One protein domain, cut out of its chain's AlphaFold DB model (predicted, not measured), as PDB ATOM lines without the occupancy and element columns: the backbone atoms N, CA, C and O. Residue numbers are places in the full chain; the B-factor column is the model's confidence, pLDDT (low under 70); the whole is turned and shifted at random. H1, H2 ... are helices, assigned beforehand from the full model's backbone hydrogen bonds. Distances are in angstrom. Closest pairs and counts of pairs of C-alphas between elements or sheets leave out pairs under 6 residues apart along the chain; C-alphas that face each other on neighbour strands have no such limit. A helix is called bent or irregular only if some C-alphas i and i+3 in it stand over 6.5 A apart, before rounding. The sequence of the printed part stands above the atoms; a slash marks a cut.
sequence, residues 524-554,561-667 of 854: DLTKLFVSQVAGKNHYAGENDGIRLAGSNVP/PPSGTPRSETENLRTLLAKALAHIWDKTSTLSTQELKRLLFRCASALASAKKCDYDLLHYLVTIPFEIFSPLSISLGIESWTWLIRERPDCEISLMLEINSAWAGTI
ATOM      1  N   ASP A 524     244.744 206.889 175.563       47.28
ATOM      2  CA  ASP A 524     243.864 205.993 176.344       47.28
ATOM      3  C   ASP A 524     242.738 206.694 177.128       47.28
ATOM      4  O   ASP A 524     241.597 206.224 177.112       47.28
ATOM      5  N   LEU A 525     242.989 207.856 177.740       43.56
ATOM      6  CA  LEU A 525     241.960 208.633 178.464       43.56
ATOM      7  C   LEU A 525     241.210 209.617 177.546       43.56
ATOM      8  O   LEU A 525     240.022 209.894 177.745       43.56
ATOM      9  N   THR A 526     241.867 210.060 176.473       47.19
ATOM     10  CA  THR A 526     241.327 210.947 175.435       47.19
ATOM     11  C   THR A 526     240.162 210.328 174.686       47.19
ATOM     12  O   THR A 526     239.153 210.993 174.458       47.19
ATOM     13  N   LYS A 527     240.230 209.034 174.350       46.06
ATOM     14  CA  LYS A 527     239.114 208.354 173.679       46.06
ATOM     15  C   LYS A 527     237.856 208.379 174.534       46.06
ATOM     16  O   LYS A 527     236.779 208.607 173.993       46.06
ATOM     17  N   LEU A 528     237.961 208.180 175.848       49.00
ATOM     18  CA  LEU A 528     236.799 208.179 176.735       49.00
ATOM     19  C   LEU A 528     236.236 209.589 176.921       49.00
ATOM     20  O   LEU A 528     235.050 209.786 176.678       49.00
ATOM     21  N   PHE A 529     237.068 210.580 177.252       51.12
ATOM     22  CA  PHE A 529     236.596 211.956 177.434       51.12
ATOM     23  C   PHE A 529     236.049 212.564 176.133       51.12
ATOM     24  O   PHE A 529     234.907 213.027 176.102       51.12
ATOM     25  N   VAL A 530     236.806 212.493 175.031       57.41
ATOM     26  CA  VAL A 530     236.388 213.043 173.733       57.41
ATOM     27  C   VAL A 530     235.180 212.289 173.190       57.41
ATOM     28  O   VAL A 530     234.244 212.929 172.723       57.41
ATOM     29  N   SER A 531     235.114 210.954 173.291       56.44
ATOM     30  CA  SER A 531     233.919 210.231 172.824       56.44
ATOM     31  C   SER A 531     232.676 210.505 173.676       56.44
ATOM     32  O   SER A 531     231.569 210.488 173.127       56.44
ATOM     33  N   GLN A 532     232.833 210.786 174.974       60.44
ATOM     34  CA  GLN A 532     231.729 211.155 175.862       60.44
ATOM     35  C   GLN A 532     231.242 212.582 175.590       60.44
ATOM     36  O   GLN A 532     230.038 212.795 175.448       60.44
ATOM     37  N   VAL A 533     232.151 213.550 175.454       62.06
ATOM     38  CA  VAL A 533     231.807 214.956 175.181       62.06
ATOM     39  C   VAL A 533     231.303 215.135 173.747       62.06
ATOM     40  O   VAL A 533     230.240 215.719 173.542       62.06
ATOM     41  N   ALA A 534     231.990 214.567 172.751       65.69
ATOM     42  CA  ALA A 534     231.551 214.613 171.356       65.69
ATOM     43  C   ALA A 534     230.230 213.859 171.156       65.69
ATOM     44  O   ALA A 534     229.346 214.341 170.450       65.69
ATOM     45  N   GLY A 535     230.058 212.708 171.819       64.44
ATOM     46  CA  GLY A 535     228.794 211.972 171.827       64.44
ATOM     47  C   GLY A 535     227.653 212.808 172.407       64.44
ATOM     48  O   GLY A 535     226.609 212.938 171.768       64.44
ATOM     49  N   LYS A 536     227.866 213.436 173.571       69.31
ATOM     50  CA  LYS A 536     226.885 214.331 174.200       69.31
ATOM     51  C   LYS A 536     226.481 215.459 173.251       69.31
ATOM     52  O   LYS A 536     225.296 215.619 172.979       69.31
ATOM     53  N   ASN A 537     227.451 216.200 172.718       69.19
ATOM     54  CA  ASN A 537     227.187 217.373 171.882       69.19
ATOM     55  C   ASN A 537     226.508 216.993 170.561       69.19
ATOM     56  O   ASN A 537     225.583 217.676 170.126       69.19
ATOM     57  N   HIS A 538     226.901 215.871 169.953       73.94
ATOM     58  CA  HIS A 538     226.281 215.385 168.724       73.94
ATOM     59  C   HIS A 538     224.810 214.994 168.927       73.94
ATOM     60  O   HIS A 538     223.956 215.425 168.158       73.94
ATOM     61  N   TYR A 539     224.489 214.206 169.962       75.06
ATOM     62  CA  TYR A 539     223.114 213.734 170.185       75.06
ATOM     63  C   TYR A 539     222.206 214.778 170.849       75.06
ATOM     64  O   TYR A 539     220.997 214.763 170.611       75.06
ATOM     65  N   ALA A 540     222.763 215.694 171.646       71.12
ATOM     66  CA  ALA A 540     222.046 216.876 172.121       71.12
ATOM     67  C   ALA A 540     221.709 217.806 170.946       71.12
ATOM     68  O   ALA A 540     220.543 218.143 170.759       71.12
ATOM     69  N   GLY A 541     222.688 218.104 170.082       71.38
ATOM     70  CA  GLY A 541     222.483 218.905 168.874       71.38
ATOM     71  C   GLY A 541     221.524 218.262 167.866       71.38
ATOM     72  O   GLY A 541     220.704 218.957 167.272       71.38
ATOM     73  N   GLU A 542     221.556 216.933 167.704       76.94
ATOM     74  CA  GLU A 542     220.576 216.202 166.887       76.94
ATOM     75  C   GLU A 542     219.150 216.374 167.438       76.94
ATOM     76  O   GLU A 542     218.227 216.651 166.674       76.94
ATOM     77  N   ASN A 543     218.966 216.261 168.757       69.62
ATOM     78  CA  ASN A 543     217.664 216.460 169.399       69.62
ATOM     79  C   ASN A 543     217.184 217.917 169.296       69.62
ATOM     80  O   ASN A 543     216.009 218.172 169.041       69.62
ATOM     81  N   ASP A 544     218.092 218.879 169.439       68.88
ATOM     82  CA  ASP A 544     217.791 220.301 169.276       68.88
ATOM     83  C   ASP A 544     217.416 220.647 167.832       68.88
ATOM     84  O   ASP A 544     216.446 221.373 167.606       68.88
ATOM     85  N   GLY A 545     218.100 220.060 166.846       68.94
ATOM     86  CA  GLY A 545     217.745 220.175 165.431       68.94
ATOM     87  C   GLY A 545     216.365 219.589 165.118       68.94
ATOM     88  O   GLY A 545     215.575 220.199 164.399       68.94
ATOM     89  N   ILE A 546     216.036 218.445 165.716       70.19
ATOM     90  CA  ILE A 546     214.714 217.815 165.610       70.19
ATOM     91  C   ILE A 546     213.620 218.712 166.233       70.19
ATOM     92  O   ILE A 546     212.575 218.945 165.623       70.19
ATOM     93  N   ARG A 547     213.880 219.319 167.399       67.31
ATOM     94  CA  ARG A 547     212.966 220.281 168.048       67.31
ATOM     95  C   ARG A 547     212.733 221.537 167.209       67.31
ATOM     96  O   ARG A 547     211.618 222.061 167.193       67.31
ATOM     97  N   LEU A 548     213.765 222.018 166.516       66.88
ATOM     98  CA  LEU A 548     213.651 223.135 165.577       66.88
ATOM     99  C   LEU A 548     212.812 222.754 164.350       66.88
ATOM    100  O   LEU A 548     211.968 223.543 163.937       66.88
ATOM    101  N   ALA A 549     212.976 221.538 163.818       65.88
ATOM    102  CA  ALA A 549     212.199 221.046 162.678       65.88
ATOM    103  C   ALA A 549     210.703 220.846 162.998       65.88
ATOM    104  O   ALA A 549     209.857 221.039 162.128       65.88
ATOM    105  N   GLY A 550     210.365 220.488 164.243       58.88
ATOM    106  CA  GLY A 550     208.980 220.326 164.702       58.88
ATOM    107  C   GLY A 550     208.244 221.632 165.037       58.88
ATOM    108  O   GLY A 550     207.030 221.613 165.251       58.88
ATOM    109  N   SER A 551     208.947 222.766 165.096       56.06
ATOM    110  CA  SER A 551     208.368 224.080 165.382       56.06
ATOM    111  C   SER A 551     208.171 224.859 164.083       56.06
ATOM    112  O   SER A 551     209.133 225.282 163.454       56.06
ATOM    113  N   ASN A 552     206.919 225.118 163.698       53.72
ATOM    114  CA  ASN A 552     206.553 225.903 162.505       53.72
ATOM    115  C   ASN A 552     206.891 227.414 162.612       53.72
ATOM    116  O   ASN A 552     206.184 228.244 162.043       53.72
ATOM    117  N   VAL A 553     207.929 227.803 163.360       52.38
ATOM    118  CA  VAL A 553     208.327 229.204 163.560       52.38
ATOM    119  C   VAL A 553     209.637 229.462 162.812       52.38
ATOM    120  O   VAL A 553     210.699 229.092 163.312       52.38
ATOM    121  N   PRO A 554     209.601 230.098 161.629       51.47
ATOM    122  CA  PRO A 554     210.807 230.535 160.950       51.47
ATOM    123  C   PRO A 554     211.259 231.855 161.580       51.47
ATOM    124  O   PRO A 554     210.923 232.917 161.068       51.47
ATOM    125  N   PRO A 561     216.376 226.504 171.463       55.28
ATOM    126  CA  PRO A 561     215.360 225.640 170.873       55.28
ATOM    127  C   PRO A 561     214.109 225.538 171.776       55.28
ATOM    128  O   PRO A 561     214.228 225.524 173.006       55.28
ATOM    129  N   PRO A 562     212.892 225.447 171.201       58.97
ATOM    130  CA  PRO A 562     211.626 225.488 171.944       58.97
ATOM    131  C   PRO A 562     211.508 224.346 172.963       58.97
ATOM    132  O   PRO A 562     211.861 223.205 172.667       58.97
ATOM    133  N   SER A 563     211.027 224.637 174.177       53.94
ATOM    134  CA  SER A 563     211.085 223.780 175.383       53.94
ATOM    135  C   SER A 563     210.105 222.590 175.418       53.94
ATOM    136  O   SER A 563     209.420 222.336 176.414       53.94
ATOM    137  N   GLY A 564     210.059 221.815 174.336       56.06
ATOM    138  CA  GLY A 564     209.401 220.513 174.305       56.06
ATOM    139  C   GLY A 564     209.732 219.734 173.040       56.06
ATOM    140  O   GLY A 564     209.614 220.260 171.936       56.06
ATOM    141  N   THR A 565     210.127 218.474 173.197       58.78
ATOM    142  CA  THR A 565     210.183 217.509 172.096       58.78
ATOM    143  C   THR A 565     208.767 217.259 171.549       58.78
ATOM    144  O   THR A 565     207.826 217.098 172.338       58.78
ATOM    145  N   PRO A 566     208.568 217.239 170.218       64.38
ATOM    146  CA  PRO A 566     207.285 216.902 169.606       64.38
ATOM    147  C   PRO A 566     206.763 215.539 170.089       64.38
ATOM    148  O   PRO A 566     207.480 214.537 170.073       64.38
ATOM    149  N   ARG A 567     205.486 215.473 170.500       65.00
ATOM    150  CA  ARG A 567     204.876 214.233 171.032       65.00
ATOM    151  C   ARG A 567     204.950 213.060 170.045       65.00
ATOM    152  O   ARG A 567     205.222 211.937 170.463       65.00
ATOM    153  N   SER A 568     204.791 213.326 168.749       67.81
ATOM    154  CA  SER A 568     204.887 212.323 167.678       67.81
ATOM    155  C   SER A 568     206.250 211.629 167.627       67.81
ATOM    156  O   SER A 568     206.336 210.435 167.361       67.81
ATOM    157  N   GLU A 569     207.330 212.346 167.920       69.62
ATOM    158  CA  GLU A 569     208.686 211.802 167.859       69.62
ATOM    159  C   GLU A 569     209.034 211.006 169.110       69.62
ATOM    160  O   GLU A 569     209.665 209.955 169.006       69.62
ATOM    161  N   THR A 570     208.545 211.434 170.278       73.31
ATOM    162  CA  THR A 570     208.643 210.630 171.505       73.31
ATOM    163  C   THR A 570     207.886 209.304 171.373       73.31
ATOM    164  O   THR A 570     208.378 208.268 171.814       73.31
ATOM    165  N   GLU A 571     206.739 209.295 170.684       77.31
ATOM    166  CA  GLU A 571     205.984 208.074 170.370       77.31
ATOM    167  C   GLU A 571     206.708 207.193 169.341       77.31
ATOM    168  O   GLU A 571     206.814 205.978 169.528       77.31
ATOM    169  N   ASN A 572     207.289 207.786 168.294       80.31
ATOM    170  CA  ASN A 572     208.110 207.058 167.324       80.31
ATOM    171  C   ASN A 572     209.334 206.414 167.989       80.31
ATOM    172  O   ASN A 572     209.626 205.244 167.744       80.31
ATOM    173  N   LEU A 573     210.017 207.135 168.880       82.25
ATOM    174  CA  LEU A 573     211.147 206.599 169.631       82.25
ATOM    175  C   LEU A 573     210.709 205.480 170.585       82.25
ATOM    176  O   LEU A 573     211.368 204.443 170.642       82.25
ATOM    177  N   ARG A 574     209.564 205.637 171.267       84.56
ATOM    178  CA  ARG A 574     208.983 204.593 172.128       84.56
ATOM    179  C   ARG A 574     208.698 203.316 171.339       84.56
ATOM    180  O   ARG A 574     209.077 202.232 171.770       84.56
ATOM    181  N   THR A 575     208.074 203.428 170.164       83.88
ATOM    182  CA  THR A 575     207.783 202.258 169.316       83.88
ATOM    183  C   THR A 575     209.051 201.614 168.758       83.88
ATOM    184  O   THR A 575     209.114 200.388 168.664       83.88
ATOM    185  N   LEU A 576     210.077 202.404 168.428       83.88
ATOM    186  CA  LEU A 576     211.368 201.902 167.961       83.88
ATOM    187  C   LEU A 576     212.109 201.128 169.062       83.88
ATOM    188  O   LEU A 576     212.594 200.028 168.807       83.88
ATOM    189  N   LEU A 577     212.145 201.662 170.286       83.69
ATOM    190  CA  LEU A 577     212.760 201.007 171.446       83.69
ATOM    191  C   LEU A 577     211.993 199.747 171.866       83.69
ATOM    192  O   LEU A 577     212.616 198.724 172.143       83.69
ATOM    193  N   ALA A 578     210.658 199.777 171.831       83.25
ATOM    194  CA  ALA A 578     209.828 198.606 172.105       83.25
ATOM    195  C   ALA A 578     210.058 197.481 171.080       83.25
ATOM    196  O   ALA A 578     210.182 196.316 171.456       83.25
ATOM    197  N   LYS A 579     210.181 197.822 169.789       83.00
ATOM    198  CA  LYS A 579     210.540 196.858 168.736       83.00
ATOM    199  C   LYS A 579     211.946 196.305 168.933       83.00
ATOM    200  O   LYS A 579     212.122 195.095 168.869       83.00
ATOM    201  N   ALA A 580     212.933 197.162 169.204       78.50
ATOM    202  CA  ALA A 580     214.304 196.725 169.466       78.50
ATOM    203  C   ALA A 580     214.360 195.743 170.645       78.50
ATOM    204  O   ALA A 580     215.010 194.705 170.562       78.50
ATOM    205  N   LEU A 581     213.610 196.021 171.709       80.44
ATOM    206  CA  LEU A 581     213.509 195.153 172.873       80.44
ATOM    207  C   LEU A 581     212.817 193.812 172.546       80.44
ATOM    208  O   LEU A 581     213.317 192.765 172.954       80.44
ATOM    209  N   ALA A 582     211.746 193.813 171.744       78.88
ATOM    210  CA  ALA A 582     211.105 192.583 171.268       78.88
ATOM    211  C   ALA A 582     212.048 191.726 170.399       78.88
ATOM    212  O   ALA A 582     212.176 190.523 170.617       78.88
ATOM    213  N   HIS A 583     212.795 192.350 169.484       77.94
ATOM    214  CA  HIS A 583     213.797 191.658 168.671       77.94
ATOM    215  C   HIS A 583     214.933 191.056 169.515       77.94
ATOM    216  O   HIS A 583     215.515 190.032 169.138       77.94
ATOM    217  N   ILE A 584     215.293 191.685 170.641       78.31
ATOM    218  CA  ILE A 584     216.301 191.152 171.570       78.31
ATOM    219  C   ILE A 584     215.746 189.915 172.284       78.31
ATOM    220  O   ILE A 584     216.454 188.913 172.409       78.31
ATOM    221  N   TRP A 585     214.478 189.945 172.702       73.56
ATOM    222  CA  TRP A 585     213.813 188.791 173.314       73.56
ATOM    223  C   TRP A 585     213.678 187.600 172.365       73.56
ATOM    224  O   TRP A 585     213.941 186.471 172.781       73.56
ATOM    225  N   ASP A 586     213.388 187.848 171.090       74.38
ATOM    226  CA  ASP A 586     213.296 186.798 170.070       74.38
ATOM    227  C   ASP A 586     214.671 186.246 169.642       74.38
ATOM    228  O   ASP A 586     214.745 185.353 168.799       74.38
ATOM    229  N   LYS A 587     215.779 186.754 170.214       68.19
ATOM    230  CA  LYS A 587     217.174 186.416 169.857       68.19
ATOM    231  C   LYS A 587     217.496 186.603 168.364       68.19
ATOM    232  O   LYS A 587     218.472 186.046 167.870       68.19
ATOM    233  N   THR A 588     216.700 187.397 167.650       56.94
ATOM    234  CA  THR A 588     216.830 187.666 166.205       56.94
ATOM    235  C   THR A 588     217.669 188.907 165.902       56.94
ATOM    236  O   THR A 588     217.885 189.253 164.744       56.94
ATOM    237  N   SER A 589     218.154 189.595 166.936       56.28
ATOM    238  CA  SER A 589     218.822 190.887 166.795       56.28
ATOM    239  C   SER A 589     220.276 190.771 166.342       56.28
ATOM    240  O   SER A 589     221.138 190.346 167.107       56.28
ATOM    241  N   THR A 590     220.567 191.292 165.152       56.22
ATOM    242  CA  THR A 590     221.904 191.732 164.723       56.22
ATOM    243  C   THR A 590     222.062 193.238 164.957       56.22
ATOM    244  O   THR A 590     222.446 193.971 164.050       56.22
ATOM    245  N   LEU A 591     221.683 193.734 166.141       63.81
ATOM    246  CA  LEU A 591     221.806 195.160 166.447       63.81
ATOM    247  C   LEU A 591     223.293 195.497 166.594       63.81
ATOM    248  O   LEU A 591     223.972 194.943 167.465       63.81
ATOM    249  N   SER A 592     223.808 196.379 165.740       70.94
ATOM    250  CA  SER A 592     225.207 196.788 165.826       70.94
ATOM    251  C   SER A 592     225.451 197.611 167.096       70.94
ATOM    252  O   SER A 592     224.567 198.290 167.627       70.94
ATOM    253  N   THR A 593     226.683 197.577 167.599       73.94
ATOM    254  CA  THR A 593     227.093 198.338 168.791       73.94
ATOM    255  C   THR A 593     226.891 199.850 168.615       73.94
ATOM    256  O   THR A 593     226.562 200.553 169.573       73.94
ATOM    257  N   GLN A 594     227.018 200.345 167.383       76.44
ATOM    258  CA  GLN A 594     226.807 201.742 167.016       76.44
ATOM    259  C   GLN A 594     225.322 202.132 167.001       76.44
ATOM    260  O   GLN A 594     224.967 203.214 167.471       76.44
ATOM    261  N   GLU A 595     224.440 201.254 166.518       77.75
ATOM    262  CA  GLU A 595     222.989 201.474 166.565       77.75
ATOM    263  C   GLU A 595     222.475 201.484 168.002       77.75
ATOM    264  O   GLU A 595     221.680 202.354 168.359       77.75
ATOM    265  N   LEU A 596     222.983 200.586 168.855       82.31
ATOM    266  CA  LEU A 596     222.660 200.582 170.281       82.31
ATOM    267  C   LEU A 596     223.056 201.902 170.950       82.31
ATOM    268  O   LEU A 596     222.240 202.505 171.647       82.31
ATOM    269  N   LYS A 597     224.284 202.380 170.699       82.88
ATOM    270  CA  LYS A 597     224.755 203.681 171.193       82.88
ATOM    271  C   LYS A 597     223.820 204.802 170.730       82.88
ATOM    272  O   LYS A 597     223.308 205.553 171.553       82.88
ATOM    273  N   ARG A 598     223.518 204.876 169.432       82.31
ATOM    274  CA  ARG A 598     222.623 205.901 168.871       82.31
ATOM    275  C   ARG A 598     221.236 205.882 169.524       82.31
ATOM    276  O   ARG A 598     220.710 206.944 169.843       82.31
ATOM    277  N   LEU A 599     220.645 204.706 169.744       83.44
ATOM    278  CA  LEU A 599     219.317 204.571 170.355       83.44
ATOM    279  C   LEU A 599     219.293 204.996 171.830       83.44
ATOM    280  O   LEU A 599     218.384 205.723 172.230       83.44
ATOM    281  N   LEU A 600     220.289 204.587 172.624       86.06
ATOM    282  CA  LEU A 600     220.365 204.937 174.047       86.06
ATOM    283  C   LEU A 600     220.603 206.435 174.252       86.06
ATOM    284  O   LEU A 600     219.887 207.062 175.032       86.06
ATOM    285  N   PHE A 601     221.534 207.033 173.506       84.88
ATOM    286  CA  PHE A 601     221.827 208.461 173.629       84.88
ATOM    287  C   PHE A 601     220.695 209.347 173.092       84.88
ATOM    288  O   PHE A 601     220.411 210.381 173.686       84.88
ATOM    289  N   ARG A 602     219.974 208.933 172.040       82.38
ATOM    290  CA  ARG A 602     218.744 209.627 171.612       82.38
ATOM    291  C   ARG A 602     217.616 209.523 172.641       82.38
ATOM    292  O   ARG A 602     216.838 210.456 172.799       82.38
ATOM    293  N   CYS A 603     217.515 208.399 173.352       85.06
ATOM    294  CA  CYS A 603     216.562 208.251 174.453       85.06
ATOM    295  C   CYS A 603     216.925 209.162 175.633       85.06
ATOM    296  O   CYS A 603     216.070 209.887 176.141       85.06
ATOM    297  N   ALA A 604     218.202 209.188 176.022       85.88
ATOM    298  CA  ALA A 604     218.697 210.064 177.076       85.88
ATOM    299  C   ALA A 604     218.533 211.554 176.721       85.88
ATOM    300  O   ALA A 604     218.099 212.322 177.575       85.88
ATOM    301  N   SER A 605     218.780 211.950 175.465       82.12
ATOM    302  CA  SER A 605     218.577 213.330 174.999       82.12
ATOM    303  C   SER A 605     217.101 213.736 175.023       82.12
ATOM    304  O   SER A 605     216.755 214.795 175.546       82.12
ATOM    305  N   ALA A 606     216.210 212.861 174.546       82.06
ATOM    306  CA  ALA A 606     214.771 213.094 174.583       82.06
ATOM    307  C   ALA A 606     214.244 213.226 176.022       82.06
ATOM    308  O   ALA A 606     213.417 214.098 176.288       82.06
ATOM    309  N   LEU A 607     214.744 212.404 176.953       83.38
ATOM    310  CA  LEU A 607     214.413 212.467 178.380       83.38
ATOM    311  C   LEU A 607     214.984 213.712 179.070       83.38
ATOM    312  O   LEU A 607     214.314 214.290 179.926       83.38
ATOM    313  N   ALA A 608     216.192 214.136 178.694       83.94
ATOM    314  CA  ALA A 608     216.835 215.340 179.209       83.94
ATOM    315  C   ALA A 608     216.048 216.609 178.845       83.94
ATOM    316  O   ALA A 608     215.845 217.480 179.688       83.94
ATOM    317  N   SER A 609     215.544 216.688 177.611       77.12
ATOM    318  CA  SER A 609     214.769 217.840 177.129       77.12
ATOM    319  C   SER A 609     213.274 217.786 177.478       77.12
ATOM    320  O   SER A 609     212.552 218.759 177.244       77.12
ATOM    321  N   ALA A 610     212.769 216.669 178.014       78.19
ATOM    322  CA  ALA A 610     211.357 216.518 178.346       78.19
ATOM    323  C   ALA A 610     210.986 217.273 179.636       78.19
ATOM    324  O   ALA A 610     211.572 217.080 180.700       78.19
ATOM    325  N   LYS A 611     209.921 218.084 179.574       74.31
ATOM    326  CA  LYS A 611     209.404 218.844 180.730       74.31
ATOM    327  C   LYS A 611     208.869 217.951 181.864       74.31
ATOM    328  O   LYS A 611     208.825 218.374 183.015       74.31
ATOM    329  N   LYS A 612     208.421 216.735 181.544       79.00
ATOM    330  CA  LYS A 612     208.015 215.693 182.502       79.00
ATOM    331  C   LYS A 612     208.783 214.416 182.182       79.00
ATOM    332  O   LYS A 612     208.990 214.127 181.008       79.00
ATOM    333  N   CYS A 613     209.159 213.660 183.213       78.06
ATOM    334  CA  CYS A 613     209.805 212.366 183.023       78.06
ATOM    335  C   CYS A 613     208.823 211.396 182.355       78.06
ATOM    336  O   CYS A 613     207.747 211.134 182.895       78.06
ATOM    337  N   ASP A 614     209.184 210.900 181.175       84.06
ATOM    338  CA  ASP A 614     208.470 209.810 180.524       84.06
ATOM    339  C   ASP A 614     208.996 208.481 181.080       84.06
ATOM    340  O   ASP A 614     210.116 208.058 180.779       84.06
ATOM    341  N   TYR A 615     208.192 207.844 181.930       87.06
ATOM    342  CA  TYR A 615     208.575 206.614 182.619       87.06
ATOM    343  C   TYR A 615     208.765 205.427 181.665       87.06
ATOM    344  O   TYR A 615     209.583 204.559 181.958       87.06
ATOM    345  N   ASP A 616     208.096 205.404 180.507       86.56
ATOM    346  CA  ASP A 616     208.258 204.317 179.536       86.56
ATOM    347  C   ASP A 616     209.639 204.395 178.878       86.56
ATOM    348  O   ASP A 616     210.357 203.400 178.784       86.56
ATOM    349  N   LEU A 617     210.047 205.595 178.456       87.19
ATOM    350  CA  LEU A 617     211.374 205.822 177.878       87.19
ATOM    351  C   LEU A 617     212.481 205.554 178.905       87.19
ATOM    352  O   LEU A 617     213.489 204.931 178.567       87.19
ATOM    353  N   LEU A 618     212.267 205.953 180.163       89.50
ATOM    354  CA  LEU A 618     213.174 205.649 181.271       89.50
ATOM    355  C   LEU A 618     213.314 204.133 181.487       89.50
ATOM    356  O   LEU A 618     214.430 203.628 181.629       89.50
ATOM    357  N   HIS A 619     212.198 203.402 181.448       91.56
ATOM    358  CA  HIS A 619     212.186 201.949 181.565       91.56
ATOM    359  C   HIS A 619     212.969 201.281 180.427       91.56
ATOM    360  O   HIS A 619     213.794 200.403 180.687       91.56
ATOM    361  N   TYR A 620     212.786 201.712 179.173       89.06
ATOM    362  CA  TYR A 620     213.549 201.178 178.038       89.06
ATOM    363  C   TYR A 620     215.044 201.513 178.123       89.06
ATOM    364  O   TYR A 620     215.875 200.657 177.815       89.06
ATOM    365  N   LEU A 621     215.395 202.720 178.586       90.12
ATOM    366  CA  LEU A 621     216.783 203.161 178.753       90.12
ATOM    367  C   LEU A 621     217.570 202.255 179.712       90.12
ATOM    368  O   LEU A 621     218.763 202.031 179.509       90.12
ATOM    369  N   VAL A 622     216.917 201.739 180.755       92.69
ATOM    370  CA  VAL A 622     217.540 200.819 181.716       92.69
ATOM    371  C   VAL A 622     217.401 199.366 181.259       92.69
ATOM    372  O   VAL A 622     218.381 198.628 181.236       92.69
ATOM    373  N   THR A 623     216.214 198.937 180.838       90.25
ATOM    374  CA  THR A 623     215.930 197.519 180.560       90.25
ATOM    375  C   THR A 623     216.727 196.974 179.376       90.25
ATOM    376  O   THR A 623     217.198 195.839 179.439       90.25
ATOM    377  N   ILE A 624     216.953 197.768 178.323       89.12
ATOM    378  CA  ILE A 624     217.688 197.315 177.128       89.12
ATOM    379  C   ILE A 624     219.132 196.887 177.475       89.12
ATOM    380  O   ILE A 624     219.482 195.738 177.183       89.12
ATOM    381  N   PRO A 625     219.961 197.720 178.145       90.69
ATOM    382  CA  PRO A 625     221.290 197.298 178.589       90.69
ATOM    383  C   PRO A 625     221.295 196.050 179.482       90.69
ATOM    384  O   PRO A 625     222.158 195.181 179.331       90.69
ATOM    385  N   PHE A 626     220.320 195.922 180.387       89.25
ATOM    386  CA  PHE A 626     220.203 194.774 181.291       89.25
ATOM    387  C   PHE A 626     219.733 193.480 180.598       89.25
ATOM    388  O   PHE A 626     220.014 192.375 181.083       89.25
ATOM    389  N   GLU A 627     219.041 193.574 179.458       87.19
ATOM    390  CA  GLU A 627     218.683 192.395 178.668       87.19
ATOM    391  C   GLU A 627     219.846 191.882 177.820       87.19
ATOM    392  O   GLU A 627     220.121 190.680 177.878       87.19
ATOM    393  N   ILE A 628     220.574 192.775 177.136       86.62
ATOM    394  CA  ILE A 628     221.774 192.429 176.350       86.62
ATOM    395  C   ILE A 628     222.912 191.952 177.266       86.62
ATOM    396  O   ILE A 628     223.622 191.005 176.929       86.62
ATOM    397  N   PHE A 629     223.076 192.590 178.429       87.31
ATOM    398  CA  PHE A 629     224.001 192.209 179.502       87.31
ATOM    399  C   PHE A 629     225.447 191.931 179.038       87.31
ATOM    400  O   PHE A 629     226.095 190.971 179.453       87.31
ATOM    401  N   SER A 630     225.954 192.785 178.148       86.88
ATOM    402  CA  SER A 630     227.334 192.769 177.643       86.88
ATOM    403  C   SER A 630     228.143 193.914 178.270       86.88
ATOM    404  O   SER A 630     227.552 194.971 178.513       86.88
ATOM    405  N   PRO A 631     229.471 193.774 178.485       87.25
ATOM    406  CA  PRO A 631     230.300 194.833 179.072       87.25
ATOM    407  C   PRO A 631     230.148 196.181 178.359       87.25
ATOM    408  O   PRO A 631     229.905 197.201 178.996       87.25
ATOM    409  N   LEU A 632     230.179 196.171 177.023       84.88
ATOM    410  CA  LEU A 632     230.016 197.380 176.213       84.88
ATOM    411  C   LEU A 632     228.610 197.982 176.348       84.88
ATOM    412  O   LEU A 632     228.458 199.193 176.451       84.88
ATOM    413  N   SER A 633     227.574 197.140 176.373       88.31
ATOM    414  CA  SER A 633     226.185 197.604 176.480       88.31
ATOM    415  C   SER A 633     225.907 198.264 177.829       88.31
ATOM    416  O   SER A 633     225.233 199.291 177.869       88.31
ATOM    417  N   ILE A 634     226.436 197.697 178.914       90.75
ATOM    418  CA  ILE A 634     226.326 198.280 180.252       90.75
ATOM    419  C   ILE A 634     227.166 199.553 180.369       90.75
ATOM    420  O   ILE A 634     226.677 200.516 180.945       90.75
ATOM    421  N   SER A 635     228.359 199.615 179.765       87.88
ATOM    422  CA  SER A 635     229.159 200.852 179.712       87.88
ATOM    423  C   SER A 635     228.387 202.002 179.054       87.88
ATOM    424  O   SER A 635     228.259 203.075 179.637       87.88
ATOM    425  N   LEU A 636     227.779 201.757 177.886       85.62
ATOM    426  CA  LEU A 636     226.941 202.747 177.193       85.62
ATOM    427  C   LEU A 636     225.699 203.139 178.011       85.62
ATOM    428  O   LEU A 636     225.278 204.298 177.997       85.62
ATOM    429  N   GLY A 637     225.116 202.178 178.737       89.25
ATOM    430  CA  GLY A 637     224.043 202.427 179.697       89.25
ATOM    431  C   GLY A 637     224.493 203.373 180.811       89.25
ATOM    432  O   GLY A 637     223.857 204.398 181.023       89.25
ATOM    433  N   ILE A 638     225.627 203.086 181.457       89.88
ATOM    434  CA  ILE A 638     226.212 203.905 182.530       89.88
ATOM    435  C   ILE A 638     226.501 205.332 182.055       89.88
ATOM    436  O   ILE A 638     226.193 206.278 182.783       89.88
ATOM    437  N   GLU A 639     227.041 205.502 180.846       86.06
ATOM    438  CA  GLU A 639     227.259 206.821 180.237       86.06
ATOM    439  C   GLU A 639     225.939 207.585 180.065       86.06
ATOM    440  O   GLU A 639     225.820 208.736 180.490       86.06
ATOM    441  N   SER A 640     224.920 206.920 179.516       88.25
ATOM    442  CA  SER A 640     223.598 207.509 179.274       88.25
ATOM    443  C   SER A 640     222.874 207.870 180.579       88.25
ATOM    444  O   SER A 640     222.295 208.949 180.699       88.25
ATOM    445  N   TRP A 641     222.930 206.994 181.585       91.75
ATOM    446  CA  TRP A 641     222.350 207.218 182.911       91.75
ATOM    447  C   TRP A 641     223.067 208.349 183.649       91.75
ATOM    448  O   TRP A 641     222.421 209.211 184.235       91.75
ATOM    449  N   THR A 642     224.400 208.387 183.579       87.75
ATOM    450  CA  THR A 642     225.217 209.456 184.169       87.75
ATOM    451  C   THR A 642     224.912 210.811 183.540       87.75
ATOM    452  O   THR A 642     224.834 211.807 184.262       87.75
ATOM    453  N   TRP A 643     224.694 210.856 182.224       86.00
ATOM    454  CA  TRP A 643     224.247 212.072 181.553       86.00
ATOM    455  C   TRP A 643     222.874 212.525 182.062       86.00
ATOM    456  O   TRP A 643     222.730 213.680 182.462       86.00
ATOM    457  N   LEU A 644     221.895 211.618 182.129       86.75
ATOM    458  CA  LEU A 644     220.545 211.952 182.588       86.75
ATOM    459  C   LEU A 644     220.523 212.460 184.040       86.75
ATOM    460  O   LEU A 644     219.822 213.429 184.323       86.75
ATOM    461  N   ILE A 645     221.308 211.852 184.939       87.44
ATOM    462  CA  ILE A 645     221.428 212.289 186.343       87.44
ATOM    463  C   ILE A 645     221.966 213.723 186.426       87.44
ATOM    464  O   ILE A 645     221.472 214.512 187.226       87.44
ATOM    465  N   ARG A 646     222.958 214.070 185.592       82.94
ATOM    466  CA  ARG A 646     223.555 215.413 185.583       82.94
ATOM    467  C   ARG A 646     222.564 216.479 185.116       82.94
ATOM    468  O   ARG A 646     222.528 217.554 185.700       82.94
ATOM    469  N   GLU A 647     221.788 216.188 184.077       82.50
ATOM    470  CA  GLU A 647     220.878 217.168 183.470       82.50
ATOM    471  C   GLU A 647     219.553 217.305 184.237       82.50
ATOM    472  O   GLU A 647     218.972 218.385 184.336       82.50
ATOM    473  N   ARG A 648     219.039 216.192 184.774       82.94
ATOM    474  CA  ARG A 648     217.726 216.122 185.426       82.94
ATOM    475  C   ARG A 648     217.829 215.338 186.743       82.94
ATOM    476  O   ARG A 648     217.406 214.179 186.788       82.94
ATOM    477  N   PRO A 649     218.300 215.969 187.839       83.75
ATOM    478  CA  PRO A 649     218.356 215.323 189.155       83.75
ATOM    479  C   PRO A 649     216.963 214.899 189.656       83.75
ATOM    480  O   PRO A 649     216.832 213.906 190.365       83.75
ATOM    481  N   ASP A 650     215.896 215.567 189.203       85.19
ATOM    482  CA  ASP A 650     214.501 215.199 189.492       85.19
ATOM    483  C   ASP A 650     214.174 213.737 189.115       85.19
ATOM    484  O   ASP A 650     213.357 213.077 189.760       85.19
ATOM    485  N   CYS A 651     214.800 213.222 188.053       85.81
ATOM    486  CA  CYS A 651     214.562 211.877 187.533       85.81
ATOM    487  C   CYS A 651     215.441 210.813 188.212       85.81
ATOM    488  O   CYS A 651     215.212 209.621 188.001       85.81
ATOM    489  N   GLU A 652     216.421 211.212 189.030       89.00
ATOM    490  CA  GLU A 652     217.447 210.326 189.591       89.00
ATOM    491  C   GLU A 652     216.844 209.206 190.446       89.00
ATOM    492  O   GLU A 652     217.199 208.042 190.279       89.00
ATOM    493  N   ILE A 653     215.869 209.517 191.308       89.94
ATOM    494  CA  ILE A 653     215.204 208.508 192.152       89.94
ATOM    495  C   ILE A 653     214.472 207.471 191.293       89.94
ATOM    496  O   ILE A 653     214.561 206.273 191.565       89.94
ATOM    497  N   SER A 654     213.775 207.920 190.247       90.44
ATOM    498  CA  SER A 654     213.039 207.035 189.334       90.44
ATOM    499  C   SER A 654     213.998 206.144 188.544       90.44
ATOM    500  O   SER A 654     213.770 204.945 188.419       90.44
ATOM    501  N   LEU A 655     215.114 206.710 188.073       92.06
ATOM    502  CA  LEU A 655     216.158 205.970 187.372       92.06
ATOM    503  C   LEU A 655     216.794 204.912 188.283       92.06
ATOM    504  O   LEU A 655     216.922 203.753 187.898       92.06
ATOM    505  N   MET A 656     217.142 205.289 189.515       91.69
ATOM    506  CA  MET A 656     217.718 204.378 190.504       91.69
ATOM    507  C   MET A 656     216.740 203.276 190.925       91.69
ATOM    508  O   MET A 656     217.166 202.154 191.205       91.69
ATOM    509  N   LEU A 657     215.434 203.554 190.938       92.88
ATOM    510  CA  LEU A 657     214.399 202.549 191.171       92.88
ATOM    511  C   LEU A 657     214.345 201.520 190.033       92.88
ATOM    512  O   LEU A 657     214.344 200.318 190.312       92.88
ATOM    513  N   GLU A 658     214.359 201.972 188.777       92.88
ATOM    514  CA  GLU A 658     214.396 201.085 187.607       92.88
ATOM    515  C   GLU A 658     215.690 200.262 187.567       92.88
ATOM    516  O   GLU A 658     215.633 199.050 187.363       92.88
ATOM    517  N   ILE A 659     216.850 200.863 187.862       94.06
ATOM    518  CA  ILE A 659     218.129 200.139 187.965       94.06
ATOM    519  C   ILE A 659     218.057 199.066 189.057       94.06
ATOM    520  O   ILE A 659     218.495 197.938 188.837       94.06
ATOM    521  N   ASN A 660     217.466 199.363 190.217       93.38
ATOM    522  CA  ASN A 660     217.303 198.389 191.300       93.38
ATOM    523  C   ASN A 660     216.336 197.252 190.914       93.38
ATOM    524  O   ASN A 660     216.567 196.086 191.243       93.38
ATOM    525  N   SER A 661     215.273 197.569 190.170       93.50
ATOM    526  CA  SER A 661     214.352 196.577 189.603       93.50
ATOM    527  C   SER A 661     215.060 195.662 188.595       93.50
ATOM    528  O   SER A 661     214.997 194.434 188.714       93.50
ATOM    529  N   ALA A 662     215.816 196.244 187.661       91.88
ATOM    530  CA  ALA A 662     216.579 195.518 186.654       91.88
ATOM    531  C   ALA A 662     217.684 194.653 187.286       91.88
ATOM    532  O   ALA A 662     217.817 193.473 186.948       91.88
ATOM    533  N   TRP A 663     218.398 195.182 188.284       93.50
ATOM    534  CA  TRP A 663     219.365 194.440 189.094       93.50
ATOM    535  C   TRP A 663     218.715 193.245 189.796       93.50
ATOM    536  O   TRP A 663     219.198 192.120 189.673       93.50
ATOM    537  N   ALA A 664     217.570 193.432 190.456       91.88
ATOM    538  CA  ALA A 664     216.827 192.320 191.052       91.88
ATOM    539  C   ALA A 664     216.401 191.276 189.998       91.88
ATOM    540  O   ALA A 664     216.384 190.074 190.280       91.88
ATOM    541  N   GLY A 665     216.109 191.714 188.771       91.31
ATOM    542  CA  GLY A 665     215.902 190.849 187.613       91.31
ATOM    543  C   GLY A 665     217.125 189.991 187.274       91.31
ATOM    544  O   GLY A 665     216.964 188.806 186.984       91.31
ATOM    545  N   THR A 666     218.344 190.533 187.369       91.88
ATOM    546  CA  THR A 666     219.582 189.760 187.138       91.88
ATOM    547  C   THR A 666     219.799 188.664 188.179       91.88
ATOM    548  O   THR A 666     220.222 187.570 187.808       91.88
ATOM    549  N   ILE A 667     219.433 188.914 189.444       91.50
ATOM    550  CA  ILE A 667     219.480 187.914 190.522       91.50
ATOM    551  C   ILE A 667     218.492 186.782 190.217       91.50
ATOM    552  O   ILE A 667     218.873 185.616 190.202       91.50
TER     553      ILE A 667
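This is residues 524 to 554 and 561 to 667 of the 854 residues of an uncharacterized protein of Tulasnella calospora MUT 4182 (UniProt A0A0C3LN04). Five helices, H2 to H6, run up and down in a bundle: H2, H4 and H6 lie side by side as one layer with H4 in the middle, and H3 and H5 pack on them as a second. The long helix H1 crosses H3 on its outside, and its residues 524 to 531 stick out. The printed part has 138 residues with six named helices, H1 to H6 in that order, and no named strand; its class is all helix. It is compact, with a radius of gyration of the C-alphas of 15.0 A, and spans 51 by 36 by 32 A.

H1, residues 524 to 549, touches H3, residues 593 to 609, with its residues 536 to 543 alone, at a steep tilt of 58 degrees; the closest C-alphas, of Ala 540 and Ser 605, are 5.7 A apart. H2, residues 567 to 585, and H3 form a helical hairpin and only just touch, with 3 pairs of C-alphas within 8 A; residues 570 to 577 of H2 alone take part, and Thr 570 and Ala 606 are closest, C-alphas 7.3 A apart. H4, residues 615 to 628, touches H2 at a shallow tilt of 25 degrees, the same way, closest at the C-alphas of Leu 581 and Ile 624, 6.3 A. H5, residues 631 to 647, touches H3 the same way at a shallow tilt of 15 degrees, the C-alphas of Ala 604 and Ser 640 being closest, 5.9 A. H6, residues 649 to 667, touches H4 the same way at a tilt of 36 degrees, only just steep, closest at the C-alphas of Val 622 and Ile 659, 6.3 A. H3 and H4, H4 and H5, and H5 and H6 are also helical hairpins. H1 and H2 are apart. Every O i to N i+4 pair is within hydrogen-bond range in H2, H3 and H5; the counts are 21 of 22 in H1, 9 of 10 in H4 and 13 of 15 in H6.

H1 begins at C-alpha 524, (243.864, 205.993, 176.344), and is 37.6 A long. H2 measures 27.1 A, H3 24.5 A, H4 20.4 A and H5 24.6 A. H6 measures 27.5 A and ends at C-alpha 667, (219.480, 187.914, 190.522); it is irregular, with C-alphas 650 and 653 7.2 A apart.

The C-alphas of Pro 554 and Ile 667 are the two farthest apart, 52.6 A. Residues 555 to 560 are not printed, and C-alphas 554 and 561 are 12.0 A apart across the cut. Of the links printed whole, H2 to H3 is short and the others are tight. Mean pLDDT of the printed part is 77.4; residues under 70 include 524 to 537 and 561 to 569.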